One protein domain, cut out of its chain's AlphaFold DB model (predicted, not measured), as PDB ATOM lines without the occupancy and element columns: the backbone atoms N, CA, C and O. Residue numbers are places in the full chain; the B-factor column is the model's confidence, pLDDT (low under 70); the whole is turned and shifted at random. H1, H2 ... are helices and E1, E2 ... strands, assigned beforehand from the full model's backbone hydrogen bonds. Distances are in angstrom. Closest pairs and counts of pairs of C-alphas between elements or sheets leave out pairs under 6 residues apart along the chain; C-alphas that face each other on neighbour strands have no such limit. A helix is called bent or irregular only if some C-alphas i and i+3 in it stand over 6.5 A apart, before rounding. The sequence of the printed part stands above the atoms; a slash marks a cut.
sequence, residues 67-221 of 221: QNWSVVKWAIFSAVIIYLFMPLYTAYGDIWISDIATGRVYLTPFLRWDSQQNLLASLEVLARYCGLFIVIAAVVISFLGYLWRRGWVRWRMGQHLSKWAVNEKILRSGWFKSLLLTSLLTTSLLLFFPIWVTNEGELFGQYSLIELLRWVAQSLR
ATOM      1  N   GLN A  67     -49.788  -8.815 -55.558       74.25
ATOM      2  CA  GLN A  67     -50.267  -8.457 -54.225       74.25
ATOM      3  C   GLN A  67     -50.643  -9.677 -53.385       74.25
ATOM      4  O   GLN A  67     -50.258  -9.733 -52.217       74.25
ATOM      5  N   ASN A  68     -51.314 -10.672 -53.966       79.19
ATOM      6  CA  ASN A  68     -51.636 -11.930 -53.295       79.19
ATOM      7  C   ASN A  68     -50.361 -12.669 -52.876       79.19
ATOM      8  O   ASN A  68     -50.251 -13.100 -51.730       79.19
ATOM      9  N   TRP A  69     -49.355 -12.732 -53.750       81.94
ATOM     10  CA  TRP A  69     -48.061 -13.322 -53.410       81.94
ATOM     11  C   TRP A  69     -47.361 -12.577 -52.270       81.94
ATOM     12  O   TRP A  69     -46.803 -13.185 -51.357       81.94
ATOM     13  N   SER A  70     -47.431 -11.243 -52.281       79.75
ATOM     14  CA  SER A  70     -46.924 -10.425 -51.181       79.75
ATOM     15  C   SER A  70     -47.631 -10.755 -49.862       79.75
ATOM     16  O   SER A  70     -46.964 -10.888 -48.839       79.75
ATOM     17  N   VAL A  71     -48.955 -10.945 -49.871       81.69
ATOM     18  CA  VAL A  71     -49.722 -11.372 -48.687       81.69
ATOM     19  C   VAL A  71     -49.240 -12.728 -48.173       81.69
ATOM     20  O   VAL A  71     -48.930 -12.832 -46.991       81.69
ATOM     21  N   VAL A  72     -49.107 -13.730 -49.048       83.88
ATOM     22  CA  VAL A  72     -48.635 -15.073 -48.666       83.88
ATOM     23  C   VAL A  72     -47.242 -15.013 -48.047       83.88
ATOM     24  O   VAL A  72     -47.018 -15.557 -46.970       83.88
ATOM     25  N   LYS A  73     -46.313 -14.285 -48.672       84.69
ATOM     26  CA  LYS A  73     -44.952 -14.127 -48.148       84.69
ATOM     27  C   LYS A  73     -44.944 -13.497 -46.754       84.69
ATOM     28  O   LYS A  73     -44.239 -13.979 -45.871       84.69
ATOM     29  N   TRP A  74     -45.692 -12.408 -46.569       82.44
ATOM     30  CA  TRP A  74     -45.775 -11.731 -45.275       82.44
ATOM     31  C   TRP A  74     -46.418 -12.613 -44.209       82.44
ATOM     32  O   TRP A  74     -45.968 -12.563 -43.073       82.44
ATOM     33  N   ALA A  75     -47.396 -13.439 -44.583       85.44
ATOM     34  CA  ALA A  75     -48.050 -14.381 -43.685       85.44
ATOM     35  C   ALA A  75     -47.156 -15.569 -43.274       85.44
ATOM     36  O   ALA A  75     -47.225 -16.027 -42.139       85.44
ATOM     37  N   ILE A  76     -46.284 -16.054 -44.164       87.19
ATOM     38  CA  ILE A  76     -45.270 -17.063 -43.804       87.19
ATOM     39  C   ILE A  76     -44.242 -16.450 -42.851       87.19
ATOM     40  O   ILE A  76     -43.927 -17.024 -41.814       87.19
ATOM     41  N   PHE A  77     -43.734 -15.263 -43.188       86.88
ATOM     42  CA  PHE A  77     -42.743 -14.572 -42.369       86.88
ATOM     43  C   PHE A  77     -43.281 -14.235 -40.972       86.88
ATOM     44  O   PHE A  77     -42.592 -14.455 -39.979       86.88
ATOM     45  N   SER A  78     -44.522 -13.747 -40.885       85.38
ATOM     46  CA  SER A  78     -45.178 -13.482 -39.606       85.38
ATOM     47  C   SER A  78     -45.365 -14.754 -38.792       85.38
ATOM     48  O   SER A  78     -45.060 -14.736 -37.607       85.38
ATOM     49  N   ALA A  79     -45.798 -15.857 -39.408       87.62
ATOM     50  CA  ALA A  79     -45.986 -17.118 -38.702       87.62
ATOM     51  C   ALA A  79     -44.678 -17.638 -38.086       87.62
ATOM     52  O   ALA A  79     -44.671 -18.044 -36.928       87.62
ATOM     53  N   VAL A  80     -43.560 -17.547 -38.816       88.25
ATOM     54  CA  VAL A  80     -42.231 -17.924 -38.301       88.25
ATOM     55  C   VAL A  80     -41.797 -17.020 -37.147       88.25
ATOM     56  O   VAL A  80     -41.296 -17.515 -36.142       88.25
ATOM     57  N   ILE A  81     -42.009 -15.703 -37.256       88.00
ATOM     58  CA  ILE A  81     -41.706 -14.770 -36.162       88.00
ATOM     59  C   ILE A  81     -42.537 -15.113 -34.927       88.00
ATOM     60  O   ILE A  81     -41.981 -15.266 -33.847       88.00
ATOM     61  N   ILE A  82     -43.856 -15.252 -35.074       87.56
ATOM     62  CA  ILE A  82     -44.746 -15.547 -33.946       87.56
ATOM     63  C   ILE A  82     -44.335 -16.862 -33.288       87.56
ATOM     64  O   ILE A  82     -44.214 -16.909 -32.070       87.56
ATOM     65  N   TYR A  83     -44.042 -17.887 -34.088       86.94
ATOM     66  CA  TYR A  83     -43.541 -19.170 -33.611       86.94
ATOM     67  C   TYR A  83     -42.243 -19.030 -32.799       86.94
ATOM     68  O   TYR A  83     -42.144 -19.581 -31.707       86.94
ATOM     69  N   LEU A  84     -41.275 -18.240 -33.278       86.81
ATOM     70  CA  LEU A  84     -39.997 -18.027 -32.593       86.81
ATOM     71  C   LEU A  84     -40.148 -17.272 -31.263       86.81
ATOM     72  O   LEU A  84     -39.450 -17.576 -30.300       86.81
ATOM     73  N   PHE A  85     -41.049 -16.289 -31.202       86.75
ATOM     74  CA  PHE A  85     -41.308 -15.514 -29.982       86.75
ATOM     75  C   PHE A  85     -42.295 -16.197 -29.027       86.75
ATOM     76  O   PHE A  85     -42.437 -15.767 -27.882       86.75
ATOM     77  N   MET A  86     -42.948 -17.273 -29.468       86.06
ATOM     78  CA  MET A  86     -43.953 -17.987 -28.690       86.06
ATOM     79  C   MET A  86     -43.448 -18.476 -27.328       86.06
ATOM     80  O   MET A  86     -44.130 -18.218 -26.337       86.06
ATOM     81  N   PRO A  87     -42.257 -19.104 -27.232       82.75
ATOM     82  CA  PRO A  87     -41.709 -19.561 -25.959       82.75
ATOM     83  C   PRO A  87     -41.490 -18.448 -24.940       82.75
ATOM     84  O   PRO A  87     -41.643 -18.670 -23.747       82.75
ATOM     85  N   LEU A  88     -41.126 -17.247 -25.402       83.81
ATOM     86  CA  LEU A  88     -40.899 -16.098 -24.524       83.81
ATOM     87  C   LEU A  88     -42.218 -15.596 -23.939       83.81
ATOM     88  O   LEU A  88     -42.292 -15.246 -22.763       83.81
ATOM     89  N   TYR A  89     -43.270 -15.595 -24.756       84.38
ATOM     90  CA  TYR A  89     -44.603 -15.217 -24.313       84.38
ATOM     91  C   TYR A  89     -45.186 -16.225 -23.315       84.38
ATOM     92  O   TYR A  89     -45.715 -15.830 -22.276       84.38
ATOM     93  N   THR A  90     -45.056 -17.525 -23.581       83.19
ATOM     94  CA  THR A  90     -45.541 -18.566 -22.662       83.19
ATOM     95  C   THR A  90     -44.709 -18.661 -21.387       83.19
ATOM     96  O   THR A  90     -45.269 -18.998 -20.348       83.19
ATOM     97  N   ALA A  91     -43.416 -18.311 -21.438       81.31
ATOM     98  CA  ALA A  91     -42.566 -18.174 -20.253       81.31
ATOM     99  C   ALA A  91     -43.054 -17.050 -19.341       81.31
ATOM    100  O   ALA A  91     -43.176 -17.234 -18.137       81.31
ATOM    101  N   TYR A  92     -43.375 -15.889 -19.923       82.12
ATOM    102  CA  TYR A  92     -43.904 -14.752 -19.169       82.12
ATOM    103  C   TYR A  92     -45.234 -15.086 -18.476       82.12
ATOM    104  O   TYR A  92     -45.519 -14.566 -17.401       82.12
ATOM    105  N   GLY A  93     -46.048 -15.949 -19.088       75.69
ATOM    106  CA  GLY A  93     -47.310 -16.416 -18.515       75.69
ATOM    107  C   GLY A  93     -47.198 -17.608 -17.557       75.69
ATOM    108  O   GLY A  93     -48.229 -18.007 -17.026       75.69
ATOM    109  N   ASP A  94     -46.004 -18.183 -17.371       76.56
ATOM    110  CA  ASP A  94     -45.762 -19.426 -16.617       76.56
ATOM    111  C   ASP A  94     -46.634 -20.613 -17.097       76.56
ATOM    112  O   ASP A  94     -47.215 -21.371 -16.326       76.56
ATOM    113  N   ILE A  95     -46.782 -20.742 -18.424       78.88
ATOM    114  CA  ILE A  95     -47.693 -21.704 -19.091       78.88
ATOM    115  C   ILE A  95     -46.950 -22.989 -19.508       78.88
ATOM    116  O   ILE A  95     -47.446 -23.796 -20.295       78.88
ATOM    117  N   TRP A  96     -45.720 -23.189 -19.040       80.25
ATOM    118  CA  TRP A  96     -44.914 -24.337 -19.444       80.25
ATOM    119  C   TRP A  96     -45.450 -25.629 -18.830       80.25
ATOM    120  O   TRP A  96     -45.718 -25.709 -17.634       80.25
ATOM    121  N   ILE A  97     -45.604 -26.655 -19.666       77.94
ATOM    122  CA  ILE A  97     -46.178 -27.937 -19.250       77.94
ATOM    123  C   ILE A  97     -45.059 -28.969 -19.211       77.94
ATOM    124  O   ILE A  97     -44.468 -29.290 -20.243       77.94
ATOM    125  N   SER A  98     -44.772 -29.505 -18.028       74.94
ATOM    126  CA  SER A  98     -43.855 -30.627 -17.869       74.94
ATOM    127  C   SER A  98     -44.584 -31.947 -18.111       74.94
ATOM    128  O   SER A  98     -45.622 -32.235 -17.516       74.94
ATOM    129  N   ASP A  99     -44.034 -32.764 -19.002       77.38
ATOM    130  CA  ASP A  99     -44.455 -34.143 -19.181       77.38
ATOM    131  C   ASP A  99     -43.472 -35.072 -18.464       77.38
ATOM    132  O   ASP A  99     -42.342 -35.306 -18.903       77.38
ATOM    133  N   ILE A 100     -43.930 -35.604 -17.332       67.94
ATOM    134  CA  ILE A 100     -43.158 -36.486 -16.452       67.94
ATOM    135  C   ILE A 100     -42.842 -37.816 -17.156       67.94
ATOM    136  O   ILE A 100     -41.806 -38.416 -16.883       67.94
ATOM    137  N   ALA A 101     -43.690 -38.265 -18.091       70.56
ATOM    138  CA  ALA A 101     -43.503 -39.538 -18.786       70.56
ATOM    139  C   ALA A 101     -42.369 -39.489 -19.821       70.56
ATOM    140  O   ALA A 101     -41.695 -40.492 -20.046       70.56
ATOM    141  N   THR A 102     -42.149 -38.329 -20.448       70.12
ATOM    142  CA  THR A 102     -41.124 -38.151 -21.489       70.12
ATOM    143  C   THR A 102     -39.905 -37.358 -21.020       70.12
ATOM    144  O   THR A 102     -38.917 -37.288 -21.751       70.12
ATOM    145  N   GLY A 103     -39.943 -36.769 -19.817       73.25
ATOM    146  CA  GLY A 103     -38.870 -35.913 -19.296       73.25
ATOM    147  C   GLY A 103     -38.717 -34.597 -20.070       73.25
ATOM    148  O   GLY A 103     -37.634 -34.007 -20.083       73.25
ATOM    149  N   ARG A 104     -39.782 -34.166 -20.759       81.81
ATOM    150  CA  ARG A 104     -39.803 -32.980 -21.623       81.81
ATOM    151  C   ARG A 104     -40.618 -31.869 -20.981       81.81
ATOM    152  O   ARG A 104     -41.706 -32.098 -20.461       81.81
ATOM    153  N   VAL A 105     -40.120 -30.648 -21.091       80.56
ATOM    154  CA  VAL A 105     -40.838 -29.423 -20.748       80.56
ATOM    155  C   VAL A 105     -41.289 -28.765 -22.045       80.56
ATOM    156  O   VAL A 105     -40.477 -28.330 -22.862       80.56
ATOM    157  N   TYR A 106     -42.597 -28.716 -22.259       80.38
ATOM    158  CA  TYR A 106     -43.198 -28.086 -23.422       80.38
ATOM    159  C   TYR A 106     -43.345 -26.586 -23.178       80.38
ATOM    160  O   TYR A 106     -44.075 -26.143 -22.292       80.38
ATOM    161  N   LEU A 107     -42.652 -25.808 -24.007       76.56
ATOM    162  CA  LEU A 107     -42.688 -24.347 -24.007       76.56
ATOM    163  C   LEU A 107     -43.955 -23.823 -24.692       76.56
ATOM    164  O   LEU A 107     -44.316 -22.661 -24.544       76.56
ATOM    165  N   THR A 108     -44.648 -24.669 -25.448       75.69
ATOM    166  CA  THR A 108     -45.928 -24.377 -26.103       75.69
ATOM    167  C   THR A 108     -46.921 -25.491 -25.775       75.69
ATOM    168  O   THR A 108     -46.484 -26.642 -25.723       75.69
ATOM    169  N   PRO A 109     -48.226 -25.210 -25.596       65.88
ATOM    170  CA  PRO A 109     -49.206 -26.228 -25.217       65.88
ATOM    171  C   PRO A 109     -49.149 -27.459 -26.131       65.88
ATOM    172  O   PRO A 109     -49.242 -27.337 -27.352       65.88
ATOM    173  N   PHE A 110     -48.958 -28.633 -25.530       67.06
ATOM    174  CA  PHE A 110     -48.801 -29.896 -26.249       67.06
ATOM    175  C   PHE A 110     -50.156 -30.485 -26.660       67.06
ATOM    176  O   PHE A 110     -51.119 -30.446 -25.893       67.06
ATOM    177  N   LEU A 111     -50.212 -31.063 -27.864       65.88
ATOM    178  CA  LEU A 111     -51.397 -31.739 -28.386       65.88
ATOM    179  C   LEU A 111     -51.369 -33.238 -28.090       65.88
ATOM    180  O   LEU A 111     -50.445 -33.938 -28.501       65.88
ATOM    181  N   ARG A 112     -52.449 -33.751 -27.496       65.50
ATOM    182  CA  ARG A 112     -52.715 -35.195 -27.439       65.50
ATOM    183  C   ARG A 112     -53.569 -35.604 -28.640       65.50
ATOM    184  O   ARG A 112     -54.750 -35.270 -28.706       65.50
ATOM    185  N   TRP A 113     -52.962 -36.324 -29.584       67.88
ATOM    186  CA  TRP A 113     -53.605 -36.797 -30.821       67.88
ATOM    187  C   TRP A 113     -54.467 -38.054 -30.629       67.88
ATOM    188  O   TRP A 113     -55.090 -38.521 -31.576       67.88
ATOM    189  N   ASP A 114     -54.529 -38.585 -29.407       72.31
ATOM    190  CA  ASP A 114     -55.117 -39.898 -29.122       72.31
ATOM    191  C   ASP A 114     -56.633 -39.970 -29.362       72.31
ATOM    192  O   ASP A 114     -57.177 -41.044 -29.598       72.31
ATOM    193  N   SER A 115     -57.348 -38.842 -29.276       78.69
ATOM    194  CA  SER A 115     -58.802 -38.806 -29.468       78.69
ATOM    195  C   SER A 115     -59.281 -37.450 -29.989       78.69
ATOM    196  O   SER A 115     -58.673 -36.413 -29.717       78.69
ATOM    197  N   GLN A 116     -60.420 -37.434 -30.692       76.81
ATOM    198  CA  GLN A 116     -61.052 -36.200 -31.178       76.81
ATOM    199  C   GLN A 116     -61.367 -35.211 -30.041       76.81
ATOM    200  O   GLN A 116     -61.237 -34.001 -30.221       76.81
ATOM    201  N   GLN A 117     -61.748 -35.710 -28.863       75.06
ATOM    202  CA  GLN A 117     -62.010 -34.871 -27.690       75.06
ATOM    203  C   GLN A 117     -60.713 -34.266 -27.143       75.06
ATOM    204  O   GLN A 117     -60.684 -33.088 -26.795       75.06
ATOM    205  N   ASN A 118     -59.623 -35.037 -27.151       74.69
ATOM    206  CA  ASN A 118     -58.308 -34.564 -26.724       74.69
ATOM    207  C   ASN A 118     -57.734 -33.522 -27.692       74.69
ATOM    208  O   ASN A 118     -57.122 -32.553 -27.244       74.69
ATOM    209  N   LEU A 119     -57.989 -33.663 -28.996       74.69
ATOM    210  CA  LEU A 119     -57.627 -32.662 -29.999       74.69
ATOM    211  C   LEU A 119     -58.352 -31.336 -29.767       74.69
ATOM    212  O   LEU A 119     -57.707 -30.292 -29.747       74.69
ATOM    213  N   LEU A 120     -59.671 -31.371 -29.552       78.25
ATOM    214  CA  LEU A 120     -60.461 -30.164 -29.290       78.25
ATOM    215  C   LEU A 120     -60.044 -29.480 -27.986       78.25
ATOM    216  O   LEU A 120     -59.824 -28.273 -27.987       78.25
ATOM    217  N   ALA A 121     -59.854 -30.250 -26.912       75.12
ATOM    218  CA  ALA A 121     -59.370 -29.724 -25.639       75.12
ATOM    219  C   ALA A 121     -57.975 -29.092 -25.780       75.12
ATOM    220  O   ALA A 121     -57.721 -28.005 -25.266       75.12
ATOM    221  N   SER A 122     -57.074 -29.727 -26.535       72.94
ATOM    222  CA  SER A 122     -55.736 -29.181 -26.786       72.94
ATOM    223  C   SER A 122     -55.789 -27.901 -27.631       72.94
ATOM    224  O   SER A 122     -55.039 -26.959 -27.375       72.94
ATOM    225  N   LEU A 123     -56.701 -27.831 -28.609       76.19
ATOM    226  CA  LEU A 123     -56.931 -26.628 -29.412       76.19
ATOM    227  C   LEU A 123     -57.501 -25.483 -28.569       76.19
ATOM    228  O   LEU A 123     -57.129 -24.332 -28.776       76.19
ATOM    229  N   GLU A 124     -58.388 -25.790 -27.622       81.25
ATOM    230  CA  GLU A 124     -58.961 -24.813 -26.695       81.25
ATOM    231  C   GLU A 124     -57.886 -24.237 -25.769       81.25
ATOM    232  O   GLU A 124     -57.792 -23.020 -25.617       81.25
ATOM    233  N   VAL A 125     -57.019 -25.090 -25.215       78.81
ATOM    234  CA  VAL A 125     -55.863 -24.661 -24.412       78.81
ATOM    235  C   VAL A 125     -54.932 -23.783 -25.252       78.81
ATOM    236  O   VAL A 125     -54.550 -22.696 -24.815       78.81
ATOM    237  N   LEU A 126     -54.624 -24.186 -26.488       79.75
ATOM    238  CA  LEU A 126     -53.833 -23.367 -27.404       79.75
ATOM    239  C   LEU A 126     -54.518 -22.015 -27.660       79.75
ATOM    240  O   LEU A 126     -53.905 -20.969 -27.485       79.75
ATOM    241  N   ALA A 127     -55.801 -21.991 -28.009       80.19
ATOM    242  CA  ALA A 127     -56.525 -20.751 -28.274       80.19
ATOM    243  C   ALA A 127     -56.574 -19.830 -27.044       80.19
ATOM    244  O   ALA A 127     -56.393 -18.619 -27.173       80.19
ATOM    245  N   ARG A 128     -56.762 -20.394 -25.850       81.44
ATOM    246  CA  ARG A 128     -56.859 -19.643 -24.595       81.44
ATOM    247  C   ARG A 128     -55.538 -19.001 -24.197       81.44
ATOM    248  O   ARG A 128     -55.522 -17.828 -23.836       81.44
ATOM    249  N   TYR A 129     -54.445 -19.756 -24.266       79.06
ATOM    250  CA  TYR A 129     -53.142 -19.282 -23.806       79.06
ATOM    251  C   TYR A 129     -52.341 -18.594 -24.902       79.06
ATOM    252  O   TYR A 129     -51.669 -17.613 -24.637       79.06
ATOM    253  N   CYS A 130     -52.418 -19.073 -26.139       80.88
ATOM    254  CA  CYS A 130     -51.609 -18.595 -27.260       80.88
ATOM    255  C   CYS A 130     -52.375 -17.644 -28.188       80.88
ATOM    256  O   CYS A 130     -51.767 -16.822 -28.876       80.88
ATOM    257  N   GLY A 131     -53.708 -17.738 -28.222       82.12
ATOM    258  CA  GLY A 131     -54.532 -17.048 -29.214       82.12
ATOM    259  C   GLY A 131     -54.431 -15.528 -29.148       82.12
ATOM    260  O   GLY A 131     -54.324 -14.887 -30.192       82.12
ATOM    261  N   LEU A 132     -54.391 -14.937 -27.949       85.75
ATOM    262  CA  LEU A 132     -54.292 -13.482 -27.795       85.75
ATOM    263  C   LEU A 132     -52.993 -12.940 -28.408       85.75
ATOM    264  O   LEU A 132     -53.028 -11.972 -29.169       85.75
ATOM    265  N   PHE A 133     -51.860 -13.595 -28.146       85.88
ATOM    266  CA  PHE A 133     -50.576 -13.214 -28.730       85.88
ATOM    267  C   PHE A 133     -50.570 -13.375 -30.252       85.88
ATOM    268  O   PHE A 133     -50.174 -12.449 -30.961       85.88
ATOM    269  N   ILE A 134     -51.080 -14.504 -30.761       85.00
ATOM    270  CA  ILE A 134     -51.180 -14.759 -32.205       85.00
ATOM    271  C   ILE A 134     -52.015 -13.670 -32.883       85.00
ATOM    272  O   ILE A 134     -51.595 -13.139 -33.908       85.00
ATOM    273  N   VAL A 135     -53.164 -13.289 -32.312       84.69
ATOM    274  CA  VAL A 135     -54.031 -12.247 -32.882       84.69
ATOM    275  C   VAL A 135     -53.337 -10.887 -32.872       84.69
ATOM    276  O   VAL A 135     -53.289 -10.232 -33.914       84.69
ATOM    277  N   ILE A 136     -52.763 -10.465 -31.740       86.75
ATOM    278  CA  ILE A 136     -52.082  -9.164 -31.638       86.75
ATOM    279  C   ILE A 136     -50.909  -9.097 -32.621       86.75
ATOM    280  O   ILE A 136     -50.815  -8.157 -33.414       86.75
ATOM    281  N   ALA A 137     -50.043 -10.110 -32.626       84.88
ATOM    282  CA  ALA A 137     -48.885 -10.146 -33.508       84.88
ATOM    283  C   ALA A 137     -49.295 -10.234 -34.988       84.88
ATOM    284  O   ALA A 137     -48.741  -9.519 -35.827       84.88
ATOM    285  N   ALA A 138     -50.314 -11.034 -35.323       82.81
ATOM    286  CA  ALA A 138     -50.837 -11.118 -36.685       82.81
ATOM    287  C   ALA A 138     -51.408  -9.777 -37.166       82.81
ATOM    288  O   ALA A 138     -51.193  -9.417 -38.326       82.81
ATOM    289  N   VAL A 139     -52.087  -9.014 -36.300       84.62
ATOM    290  CA  VAL A 139     -52.590  -7.668 -36.621       84.62
ATOM    291  C   VAL A 139     -51.432  -6.701 -36.867       84.62
ATOM    292  O   VAL A 139     -51.397  -6.060 -37.921       84.62
ATOM    293  N   VAL A 140     -50.458  -6.633 -35.953       85.38
ATOM    294  CA  VAL A 140     -49.299  -5.728 -36.064       85.38
ATOM    295  C   VAL A 140     -48.500  -6.014 -37.335       85.38
ATOM    296  O   VAL A 140     -48.221  -5.102 -38.118       85.38
ATOM    297  N   ILE A 141     -48.178  -7.280 -37.603       80.44
ATOM    298  CA  ILE A 141     -47.365  -7.647 -38.767       80.44
ATOM    299  C   ILE A 141     -48.159  -7.486 -40.069       80.44
ATOM    300  O   ILE A 141     -47.616  -7.008 -41.067       80.44
ATOM    301  N   SER A 142     -49.462  -7.793 -40.078       78.50
ATOM    302  CA  SER A 142     -50.313  -7.547 -41.252       78.50
ATOM    303  C   SER A 142     -50.428  -6.054 -41.572       78.50
ATOM    304  O   SER A 142     -50.449  -5.679 -42.751       78.50
ATOM    305  N   PHE A 143     -50.455  -5.199 -40.547       81.56
ATOM    306  CA  PHE A 143     -50.434  -3.747 -40.701       81.56
ATOM    307  C   PHE A 143     -49.095  -3.255 -41.268       81.56
ATOM    308  O   PHE A 143     -49.085  -2.514 -42.254       81.56
ATOM    309  N   LEU A 144     -47.965  -3.732 -40.738       82.94
ATOM    310  CA  LEU A 144     -46.633  -3.433 -41.281       82.94
ATOM    311  C   LEU A 144     -46.497  -3.888 -42.742       82.94
ATOM    312  O   LEU A 144     -46.043  -3.122 -43.594       82.94
ATOM    313  N   GLY A 145     -46.973  -5.091 -43.069       79.31
ATOM    314  CA  GLY A 145     -46.999  -5.598 -44.440       79.31
ATOM    315  C   GLY A 145     -47.876  -4.751 -45.369       79.31
ATOM    316  O   GLY A 145     -47.543  -4.561 -46.541       79.31
ATOM    317  N   TYR A 146     -48.977  -4.187 -44.865       78.44
ATOM    318  CA  TYR A 146     -49.801  -3.239 -45.616       78.44
ATOM    319  C   TYR A 146     -49.069  -1.918 -45.888       78.44
ATOM    320  O   TYR A 146     -49.043  -1.471 -47.039       78.44
ATOM    321  N   LEU A 147     -48.431  -1.324 -44.872       81.56
ATOM    322  CA  LEU A 147     -47.619  -0.115 -45.043       81.56
ATOM    323  C   LEU A 147     -46.492  -0.347 -46.053       81.56
ATOM    324  O   LEU A 147     -46.294   0.470 -46.955       81.56
ATOM    325  N   TRP A 148     -45.827  -1.500 -45.963       80.00
ATOM    326  CA  TRP A 148     -44.797  -1.905 -46.909       80.00
ATOM    327  C   TRP A 148     -45.330  -2.007 -48.341       80.00
ATOM    328  O   TRP A 148     -44.736  -1.443 -49.257       80.00
ATOM    329  N   ARG A 149     -46.478  -2.668 -48.563       74.25
ATOM    330  CA  ARG A 149     -47.109  -2.758 -49.895       74.25
ATOM    331  C   ARG A 149     -47.436  -1.375 -50.457       74.25
ATOM    332  O   ARG A 149     -47.153  -1.109 -51.625       74.25
ATOM    333  N   ARG A 150     -47.984  -0.482 -49.629       73.06
ATOM    334  CA  ARG A 150     -48.314   0.892 -50.031       73.06
ATOM    335  C   ARG A 150     -47.059   1.690 -50.402       73.06
ATOM    336  O   ARG A 150     -47.054   2.372 -51.426       73.06
ATOM    337  N   GLY A 151     -45.997   1.577 -49.603       75.38
ATOM    338  CA  GLY A 151     -44.701   2.202 -49.875       75.38
ATOM    339  C   GLY A 151     -44.038   1.655 -51.139       75.38
ATOM    340  O   GLY A 151     -43.582   2.426 -51.979       75.38
ATOM    341  N   TRP A 152     -44.070   0.335 -51.330       72.75
ATOM    342  CA  TRP A 152     -43.485  -0.333 -52.491       72.75
ATOM    343  C   TRP A 152     -44.152   0.082 -53.805       72.75
ATOM    344  O   TRP A 152     -43.452   0.402 -54.764       72.75
ATOM    345  N   VAL A 153     -45.490   0.149 -53.847       67.06
ATOM    346  CA  VAL A 153     -46.214   0.619 -55.043       67.06
ATOM    347  C   VAL A 153     -45.865   2.075 -55.348       67.06
ATOM    348  O   VAL A 153     -45.586   2.403 -56.501       67.06
ATOM    349  N   ARG A 154     -45.800   2.937 -54.323       68.69
ATOM    350  CA  ARG A 154     -45.399   4.342 -54.491       68.69
ATOM    351  C   ARG A 154     -43.969   4.473 -55.026       68.69
ATOM    352  O   ARG A 154     -43.730   5.337 -55.863       68.69
ATOM    353  N   TRP A 155     -43.046   3.629 -54.566       68.19
ATOM    354  CA  TRP A 155     -41.635   3.668 -54.959       68.19
ATOM    355  C   TRP A 155     -41.376   3.084 -56.356       68.19
ATOM    356  O   TRP A 155     -40.568   3.628 -57.099       68.19
ATOM    357  N   ARG A 156     -42.065   2.000 -56.745       66.56
ATOM    358  CA  ARG A 156     -41.792   1.281 -58.006       66.56
ATOM    359  C   ARG A 156     -42.673   1.688 -59.181       66.56
ATOM    360  O   ARG A 156     -42.206   1.603 -60.310       66.56
ATOM    361  N   MET A 157     -43.921   2.094 -58.940       61.34
ATOM    362  CA  MET A 157     -44.869   2.463 -60.003       61.34
ATOM    363  C   MET A 157     -45.163   3.970 -60.064       61.34
ATOM    364  O   MET A 157     -45.871   4.429 -60.954       61.34
ATOM    365  N   GLY A 158     -44.617   4.764 -59.141       65.25
ATOM    366  CA  GLY A 158     -44.856   6.204 -59.084       65.25
ATOM    367  C   GLY A 158     -46.226   6.579 -58.505       65.25
ATOM    368  O   GLY A 158     -47.083   5.740 -58.209       65.25
ATOM    369  N   GLN A 159     -46.444   7.881 -58.297       65.31
ATOM    370  CA  GLN A 159     -47.629   8.382 -57.589       65.31
ATOM    371  C   GLN A 159     -48.942   8.136 -58.345       65.31
ATOM    372  O   GLN A 159     -49.937   7.788 -57.705       65.31
ATOM    373  N   HIS A 160     -48.954   8.272 -59.675       57.62
ATOM    374  CA  HIS A 160     -50.171   8.147 -60.488       57.62
ATOM    375  C   HIS A 160     -50.746   6.725 -60.473       57.62
ATOM    376  O   HIS A 160     -51.915   6.543 -60.131       57.62
ATOM    377  N   LEU A 161     -49.913   5.709 -60.713       58.78
ATOM    378  CA  LEU A 161     -50.326   4.303 -60.645       58.78
ATOM    379  C   LEU A 161     -50.680   3.870 -59.214       58.78
ATOM    380  O   LEU A 161     -51.582   3.058 -59.023       58.78
ATOM    381  N   SER A 162     -50.046   4.460 -58.191       61.44
ATOM    382  CA  SER A 162     -50.421   4.196 -56.794       61.44
ATOM    383  C   SER A 162     -51.832   4.689 -56.459       61.44
ATOM    384  O   SER A 162     -52.579   3.983 -55.786       61.44
ATOM    385  N   LYS A 163     -52.221   5.872 -56.958       63.81
ATOM    386  CA  LYS A 163     -53.569   6.427 -56.769       63.81
ATOM    387  C   LYS A 163     -54.602   5.612 -57.544       63.81
ATOM    388  O   LYS A 163     -55.642   5.291 -56.981       63.81
ATOM    389  N   TRP A 164     -54.282   5.205 -58.774       65.00
ATOM    390  CA  TRP A 164     -55.126   4.305 -59.565       65.00
ATOM    391  C   TRP A 164     -55.361   2.964 -58.851       65.00
ATOM    392  O   TRP A 164     -56.505   2.573 -58.650       65.00
ATOM    393  N   ALA A 165     -54.307   2.315 -58.342       61.69
ATOM    394  CA  ALA A 165     -54.421   1.033 -57.640       61.69
ATOM    395  C   ALA A 165     -55.214   1.114 -56.317       61.69
ATOM    396  O   ALA A 165     -55.813   0.124 -55.887       61.69
ATOM    397  N   VAL A 166     -55.207   2.276 -55.650       66.31
ATOM    398  CA  VAL A 166     -56.045   2.539 -54.467       66.31
ATOM    399  C   VAL A 166     -57.502   2.774 -54.871       66.31
ATOM    400  O   VAL A 166     -58.392   2.201 -54.240       66.31
ATOM    401  N   ASN A 167     -57.744   3.564 -55.921       63.97
ATOM    402  CA  ASN A 167     -59.086   3.856 -56.435       63.97
ATOM    403  C   ASN A 167     -59.784   2.591 -56.955       63.97
ATOM    404  O   ASN A 167     -60.936   2.344 -56.614       63.97
ATOM    405  N   GLU A 168     -59.049   1.723 -57.651       64.69
ATOM    406  CA  GLU A 168     -59.512   0.409 -58.119       64.69
ATOM    407  C   GLU A 168     -59.643  -0.640 -56.999       64.69
ATOM    408  O   GLU A 168     -59.904  -1.817 -57.256       64.69
ATOM    409  N   LYS A 169     -59.441  -0.248 -55.730       64.69
ATOM    410  CA  LYS A 169     -59.518  -1.102 -54.528       64.69
ATOM    411  C   LYS A 169     -58.593  -2.328 -54.538       64.69
ATOM    412  O   LYS A 169     -58.715  -3.174 -53.653       64.69
ATOM    413  N   ILE A 170     -57.623  -2.402 -55.452       62.94
ATOM    414  CA  ILE A 170     -56.703  -3.542 -55.588       62.94
ATOM    415  C   ILE A 170     -55.908  -3.720 -54.283       62.94
ATOM    416  O   ILE A 170     -55.836  -4.817 -53.741       62.94
ATOM    417  N   LEU A 171     -55.430  -2.614 -53.700       60.69
ATOM    418  CA  LEU A 171     -54.615  -2.593 -52.474       60.69
ATOM    419  C   LEU A 171     -55.372  -2.880 -51.162       60.69
ATOM    420  O   LEU A 171     -54.734  -3.103 -50.130       60.69
ATOM    421  N   ARG A 172     -56.711  -2.825 -51.153       58.38
ATOM    422  CA  ARG A 172     -57.490  -2.656 -49.910       58.38
ATOM    423  C   ARG A 172     -57.921  -3.971 -49.242       58.38
ATOM    424  O   ARG A 172     -58.276  -3.954 -48.070       58.38
ATOM    425  N   SER A 173     -57.866  -5.115 -49.928       58.94
ATOM    426  CA  SER A 173     -58.520  -6.357 -49.456       58.94
ATOM    427  C   SER A 173     -57.588  -7.442 -48.892       58.94
ATOM    428  O   SER A 173     -58.063  -8.455 -48.384       58.94
ATOM    429  N   GLY A 174     -56.264  -7.250 -48.927       66.94
ATOM    430  CA  GLY A 174     -55.309  -8.302 -48.546       66.94
ATOM    431  C   GLY A 174     -55.058  -8.472 -47.042       66.94
ATOM    432  O   GLY A 174     -54.535  -9.501 -46.632       66.94
ATOM    433  N   TRP A 175     -55.397  -7.482 -46.209       71.12
ATOM    434  CA  TRP A 175     -55.051  -7.487 -44.778       71.12
ATOM    435  C   TRP A 175     -55.799  -8.561 -43.975       71.12
ATOM    436  O   TRP A 175     -55.175  -9.289 -43.212       71.12
ATOM    437  N   PHE A 176     -57.101  -8.735 -44.215       75.06
ATOM    438  CA  PHE A 176     -57.891  -9.787 -43.571       75.06
ATOM    439  C   PHE A 176     -57.433 -11.186 -44.003       75.06
ATOM    440  O   PHE A 176     -57.253 -12.069 -43.169       75.06
ATOM    441  N   LYS A 177     -57.135 -11.363 -45.300       79.94
ATOM    442  CA  LYS A 177     -56.539 -12.604 -45.819       79.94
ATOM    443  C   LYS A 177     -55.180 -12.889 -45.173       79.94
ATOM    444  O   LYS A 177     -54.912 -14.027 -44.818       79.94
ATOM    445  N   SER A 178     -54.352 -11.859 -44.987       80.44
ATOM    446  CA  SER A 178     -53.057 -11.955 -44.301       80.44
ATOM    447  C   SER A 178     -53.212 -12.418 -42.856       80.44
ATOM    448  O   SER A 178     -52.471 -13.294 -42.422       80.44
ATOM    449  N   LEU A 179     -54.185 -11.863 -42.127       82.25
ATOM    450  CA  LEU A 179     -54.468 -12.233 -40.742       82.25
ATOM    451  C   LEU A 179     -54.916 -13.694 -40.650       82.25
ATOM    452  O   LEU A 179     -54.320 -14.456 -39.893       82.25
ATOM    453  N   LEU A 180     -55.902 -14.094 -41.462       85.19
ATOM    454  CA  LEU A 180     -56.378 -15.479 -41.507       85.19
ATOM    455  C   LEU A 180     -55.252 -16.456 -41.853       85.19
ATOM    456  O   LEU A 180     -55.069 -17.445 -41.149       85.19
ATOM    457  N   LEU A 181     -54.464 -16.158 -42.893       87.38
ATOM    458  CA  LEU A 181     -53.364 -17.024 -43.312       87.38
ATOM    459  C   LEU A 181     -52.277 -17.113 -42.234       87.38
ATOM    460  O   LEU A 181     -51.790 -18.201 -41.958       87.38
ATOM    461  N   THR A 182     -51.926 -15.988 -41.599       86.25
ATOM    462  CA  THR A 182     -50.939 -15.952 -40.508       86.25
ATOM    463  C   THR A 182     -51.412 -16.787 -39.326       86.25
ATOM    464  O   THR A 182     -50.657 -17.616 -38.831       86.25
ATOM    465  N   SER A 183     -52.658 -16.597 -38.886       85.19
ATOM    466  CA  SER A 183     -53.228 -17.337 -37.756       85.19
ATOM    467  C   SER A 183     -53.256 -18.840 -38.036       85.19
ATOM    468  O   SER A 183     -52.785 -19.632 -37.222       85.19
ATOM    469  N   LEU A 184     -53.710 -19.230 -39.231       88.44
ATOM    470  CA  LEU A 184     -53.782 -20.628 -39.649       88.44
ATOM    471  C   LEU A 184     -52.390 -21.265 -39.754       88.44
ATOM    472  O   LEU A 184     -52.182 -22.356 -39.225       88.44
ATOM    473  N   LEU A 185     -51.424 -20.579 -40.375       88.31
ATOM    474  CA  LEU A 185     -50.041 -21.056 -40.487       88.31
ATOM    475  C   LEU A 185     -49.363 -21.175 -39.122       88.31
ATOM    476  O   LEU A 185     -48.725 -22.187 -38.855       88.31
ATOM    477  N   THR A 186     -49.521 -20.175 -38.254       85.56
ATOM    478  CA  THR A 186     -48.918 -20.176 -36.912       85.56
ATOM    479  C   THR A 186     -49.499 -21.292 -36.059       85.56
ATOM    480  O   THR A 186     -48.757 -22.035 -35.427       85.56
ATOM    481  N   THR A 187     -50.824 -21.446 -36.086       83.25
ATOM    482  CA  THR A 187     -51.501 -22.540 -35.390       83.25
ATOM    483  C   THR A 187     -50.973 -23.869 -35.913       83.25
ATOM    484  O   THR A 187     -50.474 -24.661 -35.133       83.25
ATOM    485  N   SER A 188     -50.952 -24.075 -37.234       85.69
ATOM    486  CA  SER A 188     -50.429 -25.307 -37.841       85.69
ATOM    487  C   SER A 188     -48.978 -25.597 -37.435       85.69
ATOM    488  O   SER A 188     -48.661 -26.725 -37.074       85.69
ATOM    489  N   LEU A 189     -48.104 -24.586 -37.434       86.38
ATOM    490  CA  LEU A 189     -46.717 -24.712 -36.979       86.38
ATOM    491  C   LEU A 189     -46.632 -25.185 -35.526       86.38
ATOM    492  O   LEU A 189     -45.888 -26.116 -35.240       86.38
ATOM    493  N   LEU A 190     -47.418 -24.592 -34.628       81.69
ATOM    494  CA  LEU A 190     -47.461 -24.993 -33.219       81.69
ATOM    495  C   LEU A 190     -48.066 -26.392 -33.027       81.69
ATOM    496  O   LEU A 190     -47.625 -27.122 -32.144       81.69
ATOM    497  N   LEU A 191     -49.037 -26.778 -33.862       76.69
ATOM    498  CA  LEU A 191     -49.664 -28.103 -33.819       76.69
ATOM    499  C   LEU A 191     -48.692 -29.215 -34.242       76.69
ATOM    500  O   LEU A 191     -48.638 -30.256 -33.590       76.69
ATOM    501  N   PHE A 192     -47.948 -29.018 -35.335       80.25
ATOM    502  CA  PHE A 192     -47.041 -30.038 -35.878       80.25
ATOM    503  C   PHE A 192     -45.646 -30.008 -35.249       80.25
ATOM    504  O   PHE A 192     -44.992 -31.045 -35.163       80.25
ATOM    505  N   PHE A 193     -45.193 -28.840 -34.797       82.25
ATOM    506  CA  PHE A 193     -43.860 -28.633 -34.239       82.25
ATOM    507  C   PHE A 193     -43.954 -27.908 -32.889       82.25
ATOM    508  O   PHE A 193     -43.540 -26.754 -32.783       82.25
ATOM    509  N   PRO A 194     -44.496 -28.536 -31.831       81.06
ATOM    510  CA  PRO A 194     -44.495 -27.925 -30.507       81.06
ATOM    511  C   PRO A 194     -43.054 -27.737 -30.025       81.06
ATOM    512  O   PRO A 194     -42.226 -28.636 -30.171       81.06
ATOM    513  N   ILE A 195     -42.749 -26.580 -29.442       84.12
ATOM    514  CA  ILE A 195     -41.402 -26.273 -28.953       84.12
ATOM    515  C   ILE A 195     -41.252 -26.898 -27.565       84.12
ATOM    516  O   ILE A 195     -42.037 -26.609 -26.660       84.12
ATOM    517  N   TRP A 196     -40.250 -27.758 -27.394       84.25
ATOM    518  CA  TRP A 196     -39.976 -28.443 -26.132       84.25
ATOM    519  C   TRP A 196     -38.483 -28.478 -25.815       84.25
ATOM    520  O   TRP A 196     -37.630 -28.375 -26.703       84.25
ATOM    521  N   VAL A 197     -38.192 -28.612 -24.527       84.62
ATOM    522  CA  VAL A 197     -36.849 -28.617 -23.946       84.62
ATOM    523  C   VAL A 197     -36.718 -29.825 -23.022       84.62
ATOM    524  O   VAL A 197     -37.685 -30.219 -22.373       84.62
ATOM    525  N   THR A 198     -35.549 -30.458 -22.988       83.62
ATOM    526  CA  THR A 198     -35.245 -31.513 -22.009       83.62
ATOM    527  C   THR A 198     -35.009 -30.913 -20.625       83.62
ATOM    528  O   THR A 198     -34.657 -29.743 -20.498       83.62
ATOM    529  N   ASN A 199     -35.120 -31.713 -19.565       77.00
ATOM    530  CA  ASN A 199     -34.763 -31.263 -18.211       77.00
ATOM    531  C   ASN A 199     -33.304 -30.765 -18.091       77.00
ATOM    532  O   ASN A 199     -32.989 -29.999 -17.184       77.00
ATOM    533  N   GLU A 200     -32.431 -31.166 -19.017       76.62
ATOM    534  CA  GLU A 200     -31.025 -30.751 -19.097       76.62
ATOM    535  C   GLU A 200     -30.828 -29.409 -19.833       76.62
ATOM    536  O   GLU A 200     -29.723 -28.871 -19.871       76.62
ATOM    537  N   GLY A 201     -31.900 -28.820 -20.380       75.69
ATOM    538  CA  GLY A 201     -31.861 -27.525 -21.065       75.69
ATOM    539  C   GLY A 201     -31.575 -27.609 -22.567       75.69
ATOM    540  O   GLY A 201     -31.207 -26.601 -23.178       75.69
ATOM    541  N   GLU A 202     -31.752 -28.778 -23.185       83.25
ATOM    542  CA  GLU A 202     -31.584 -28.954 -24.628       83.25
ATOM    543  C   GLU A 202     -32.906 -28.750 -25.371       83.25
ATOM    544  O   GLU A 202     -33.887 -29.470 -25.170       83.25
ATOM    545  N   LEU A 203     -32.931 -27.778 -26.277       81.62
ATOM    546  CA  LEU A 203     -34.037 -27.528 -27.187       81.62
ATOM    547  C   LEU A 203     -34.084 -28.627 -28.254       81.62
ATOM    548  O   LEU A 203     -33.084 -28.925 -28.914       81.62
ATOM    549  N   PHE A 204     -35.254 -29.257 -28.378       82.81
ATOM    550  CA  PHE A 204     -35.478 -30.444 -29.210       82.81
ATOM    551  C   PHE A 204     -34.505 -31.616 -28.943       82.81
ATOM    552  O   PHE A 204     -34.363 -32.492 -29.796       82.81
ATOM    553  N   GLY A 205     -33.841 -31.649 -27.777       78.25
ATOM    554  CA  GLY A 205     -32.864 -32.690 -27.413       78.25
ATOM    555  C   GLY A 205     -31.590 -32.702 -28.265       78.25
ATOM    556  O   GLY A 205     -30.950 -33.740 -28.389       78.25
ATOM    557  N   GLN A 206     -31.279 -31.591 -28.941       82.12
ATOM    558  CA  GLN A 206     -30.077 -31.466 -29.779       82.12
ATOM    559  C   GLN A 206     -29.329 -30.153 -29.551       82.12
ATOM    560  O   GLN A 206     -28.109 -30.110 -29.682       82.12
ATOM    561  N   TYR A 207     -30.045 -29.070 -29.246       81.06
ATOM    562  CA  TYR A 207     -29.457 -27.736 -29.164       81.06
ATOM    563  C   TYR A 207     -29.432 -27.249 -27.718       81.06
ATOM    564  O   TYR A 207     -30.479 -26.930 -27.158       81.06
ATOM    565  N   SER A 208     -28.249 -27.135 -27.111       82.81
ATOM    566  CA  SER A 208     -28.122 -26.585 -25.757       82.81
ATOM    567  C   SER A 208     -28.526 -25.106 -25.724       82.81
ATOM    568  O   SER A 208     -27.860 -24.242 -26.306       82.81
ATOM    569  N   LEU A 209     -29.614 -24.784 -25.015       76.75
ATOM    570  CA  LEU A 209     -30.058 -23.395 -24.844       76.75
ATOM    571  C   LEU A 209     -29.051 -22.571 -24.051       76.75
ATOM    572  O   LEU A 209     -28.894 -21.377 -24.297       76.75
ATOM    573  N   ILE A 210     -28.361 -23.211 -23.109       79.81
ATOM    574  CA  ILE A 210     -27.381 -22.566 -22.237       79.81
ATOM    575  C   ILE A 210     -26.196 -22.061 -23.066       79.81
ATOM    576  O   ILE A 210     -25.738 -20.936 -22.864       79.81
ATOM    577  N   GLU A 211     -25.721 -22.858 -24.025       81.12
ATOM    578  CA  GLU A 211     -24.648 -22.448 -24.935       81.12
ATOM    579  C   GLU A 211     -25.092 -21.327 -25.873       81.12
ATOM    580  O   GLU A 211     -24.361 -20.351 -26.052       81.12
ATOM    581  N   LEU A 212     -26.314 -21.410 -26.409       79.38
ATOM    582  CA  LEU A 212     -26.861 -20.385 -27.297       79.38
ATOM    583  C   LEU A 212     -27.030 -19.041 -26.573       79.38
ATOM    584  O   LEU A 212     -26.607 -18.003 -27.084       79.38
ATOM    585  N   LEU A 213     -27.576 -19.049 -25.354       81.62
ATOM    586  CA  LEU A 213     -27.699 -17.850 -24.516       81.62
ATOM    587  C   LEU A 213     -26.330 -17.269 -24.154       81.62
ATOM    588  O   LEU A 213     -26.152 -16.051 -24.190       81.62
ATOM    589  N   ARG A 214     -25.349 -18.125 -23.848       83.50
ATOM    590  CA  ARG A 214     -23.974 -17.698 -23.565       83.50
ATOM    591  C   ARG A 214     -23.338 -17.024 -24.783       83.50
ATOM    592  O   ARG A 214     -22.725 -15.971 -24.627       83.50
ATOM    593  N   TRP A 215     -23.521 -17.582 -25.978       85.31
ATOM    594  CA  TRP A 215     -23.019 -17.003 -27.226       85.31
ATOM    595  C   TRP A 215     -23.666 -15.646 -27.545       85.31
ATOM    596  O   TRP A 215     -22.967 -14.688 -27.884       85.31
ATOM    597  N   VAL A 216     -24.987 -15.521 -27.369       82.75
ATOM    598  CA  VAL A 216     -25.704 -14.245 -27.556       82.75
ATOM    599  C   VAL A 216     -25.227 -13.195 -26.549       82.75
ATOM    600  O   VAL A 216     -24.943 -12.063 -26.935       82.75
ATOM    601  N   ALA A 217     -25.075 -13.566 -25.275       82.50
ATOM    602  CA  ALA A 217     -24.588 -12.664 -24.232       82.50
ATOM    603  C   ALA A 217     -23.148 -12.186 -24.484       82.50
ATOM    604  O   ALA A 217     -22.817 -11.045 -24.172       82.50
ATOM    605  N   GLN A 218     -22.297 -13.039 -25.061       85.56
ATOM    606  CA  GLN A 218     -20.943 -12.665 -25.480       85.56
ATOM    607  C   GLN A 218     -20.940 -11.751 -26.709       85.56
ATOM    608  O   GLN A 218     -20.109 -10.859 -26.778       85.56
ATOM    609  N   SER A 219     -21.873 -11.941 -27.645       81.56
ATOM    610  CA  SER A 219     -21.977 -11.131 -28.870       81.56
ATOM    611  C   SER A 219     -22.598  -9.745 -28.642       81.56
ATOM    612  O   SER A 219     -22.490  -8.871 -29.498       81.56
ATOM    613  N   LEU A 220     -23.295  -9.558 -27.518       75.62
ATOM    614  CA  LEU A 220     -23.877  -8.282 -27.081       75.62
ATOM    615  C   LEU A 220     -22.926  -7.451 -26.199       75.62
ATOM    616  O   LEU A 220     -23.287  -6.338 -25.814       75.62
ATOM    617  N   ARG A 221     -21.751  -7.994 -25.857       54.25
ATOM    618  CA  ARG A 221     -20.643  -7.273 -25.221       54.25
ATOM    619  C   ARG A 221     -19.694  -6.725 -26.275       54.25
ATOM    620  O   ARG A 221     -19.177  -5.618 -26.024       54.25
TER     621      ARG A 221
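Overview. This is residues 67 to 221 of the 221 residues of an uncharacterized protein of Leclercia adecarboxylata (UniProt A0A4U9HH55). What shape do these coordinates make? Three long helical pieces, H1, H3 and arm H2a of the bent helix H2, cross one another as the core of a long body, with a small three-stranded sheet at one end and arm H2b folding back at the other. Near the sheet's end, residues 212 to 221 stick out, of which 212 to 219 belong to H4. What is it built of? The printed part has 155 residues, mostly helix by class, with four named helices and three named strands in the order H1 E1 E2 H2 H3 E3 H4; the sheet runs E1, E2, E3, antiparallel throughout. How large is it? It is loose and flat, with a radius of gyration of the C-alphas of 19.5 A and spans of 63 by 49 by 23 A.

Arrangement. What does H1 meet? H1, residues 67 to 92, touches H2a, residues 116 to 156, opposite ways at a steep tilt of 49 degrees; the closest C-alphas, of Ser 78 and Ile 141, are 6.3 A apart. H1 touches H3, residues 174 to 192, the same way at a steep tilt of 47 degrees, the closest C-alphas being those of Ala 75 and Thr 182, 4.6 A. H2a, with residues 134 to 146 alone, touches H3, opposite ways at a steep tilt of 40 degrees, closest at the C-alphas of Ala 138 and Leu 179, 5.6 A. How is the sheet paired? E1, residues 97 to 99, and E2, residues 104 to 106, form an antiparallel hairpin, with N 97 and O 106 at 3.1 A; E2 and E3, residues 196 to 198, are antiparallel, with N 105 and O 197 at 2.8 A. H1 is only just not on the sheet, with 4 pairs of C-alphas within 10 A. What of the other helical parts? H4, residues 209 to 219, touches no helix, while H2b, residues 159 to 167, touches H2a at residues 150 to 154 alone, the closest C-alphas being those of Arg 154 and Ser 162, 5.5 A. Every O i to N i+4 pair is within hydrogen-bond range in H2b, H3 and H4, against 20 of 22 in H1 and 35 of 37 in H2a.

Along the chain. Where does H1 run? It begins at C-alpha 67, (-50.267, -8.457, -54.225), spans 36.2 A, and is irregular, with C-alphas 84 and 87 7.0 A apart. Where does H2 bend? By its hydrogen bonds it was assigned as one helix, but C-alphas 156 and 159 are 9.2 A apart; H2a spans 50.0 A and is itself irregular, with C-alphas 129 and 132 7.1 A apart. Where do the last helices lie? H3 spans 26.5 A, and H4, 15.2 A long, ends at C-alpha 219, (-21.977, -11.131, -28.870).

Size, cuts and confidence. How far does it reach? The two C-alphas farthest apart, of Ala 101 and His 160, are 63.7 A apart; the printed part has no cut and no long link. Where is confidence low? Residue 100, residues 109 to 113, residues 153 to 174 and residue 221 are under 70 in pLDDT.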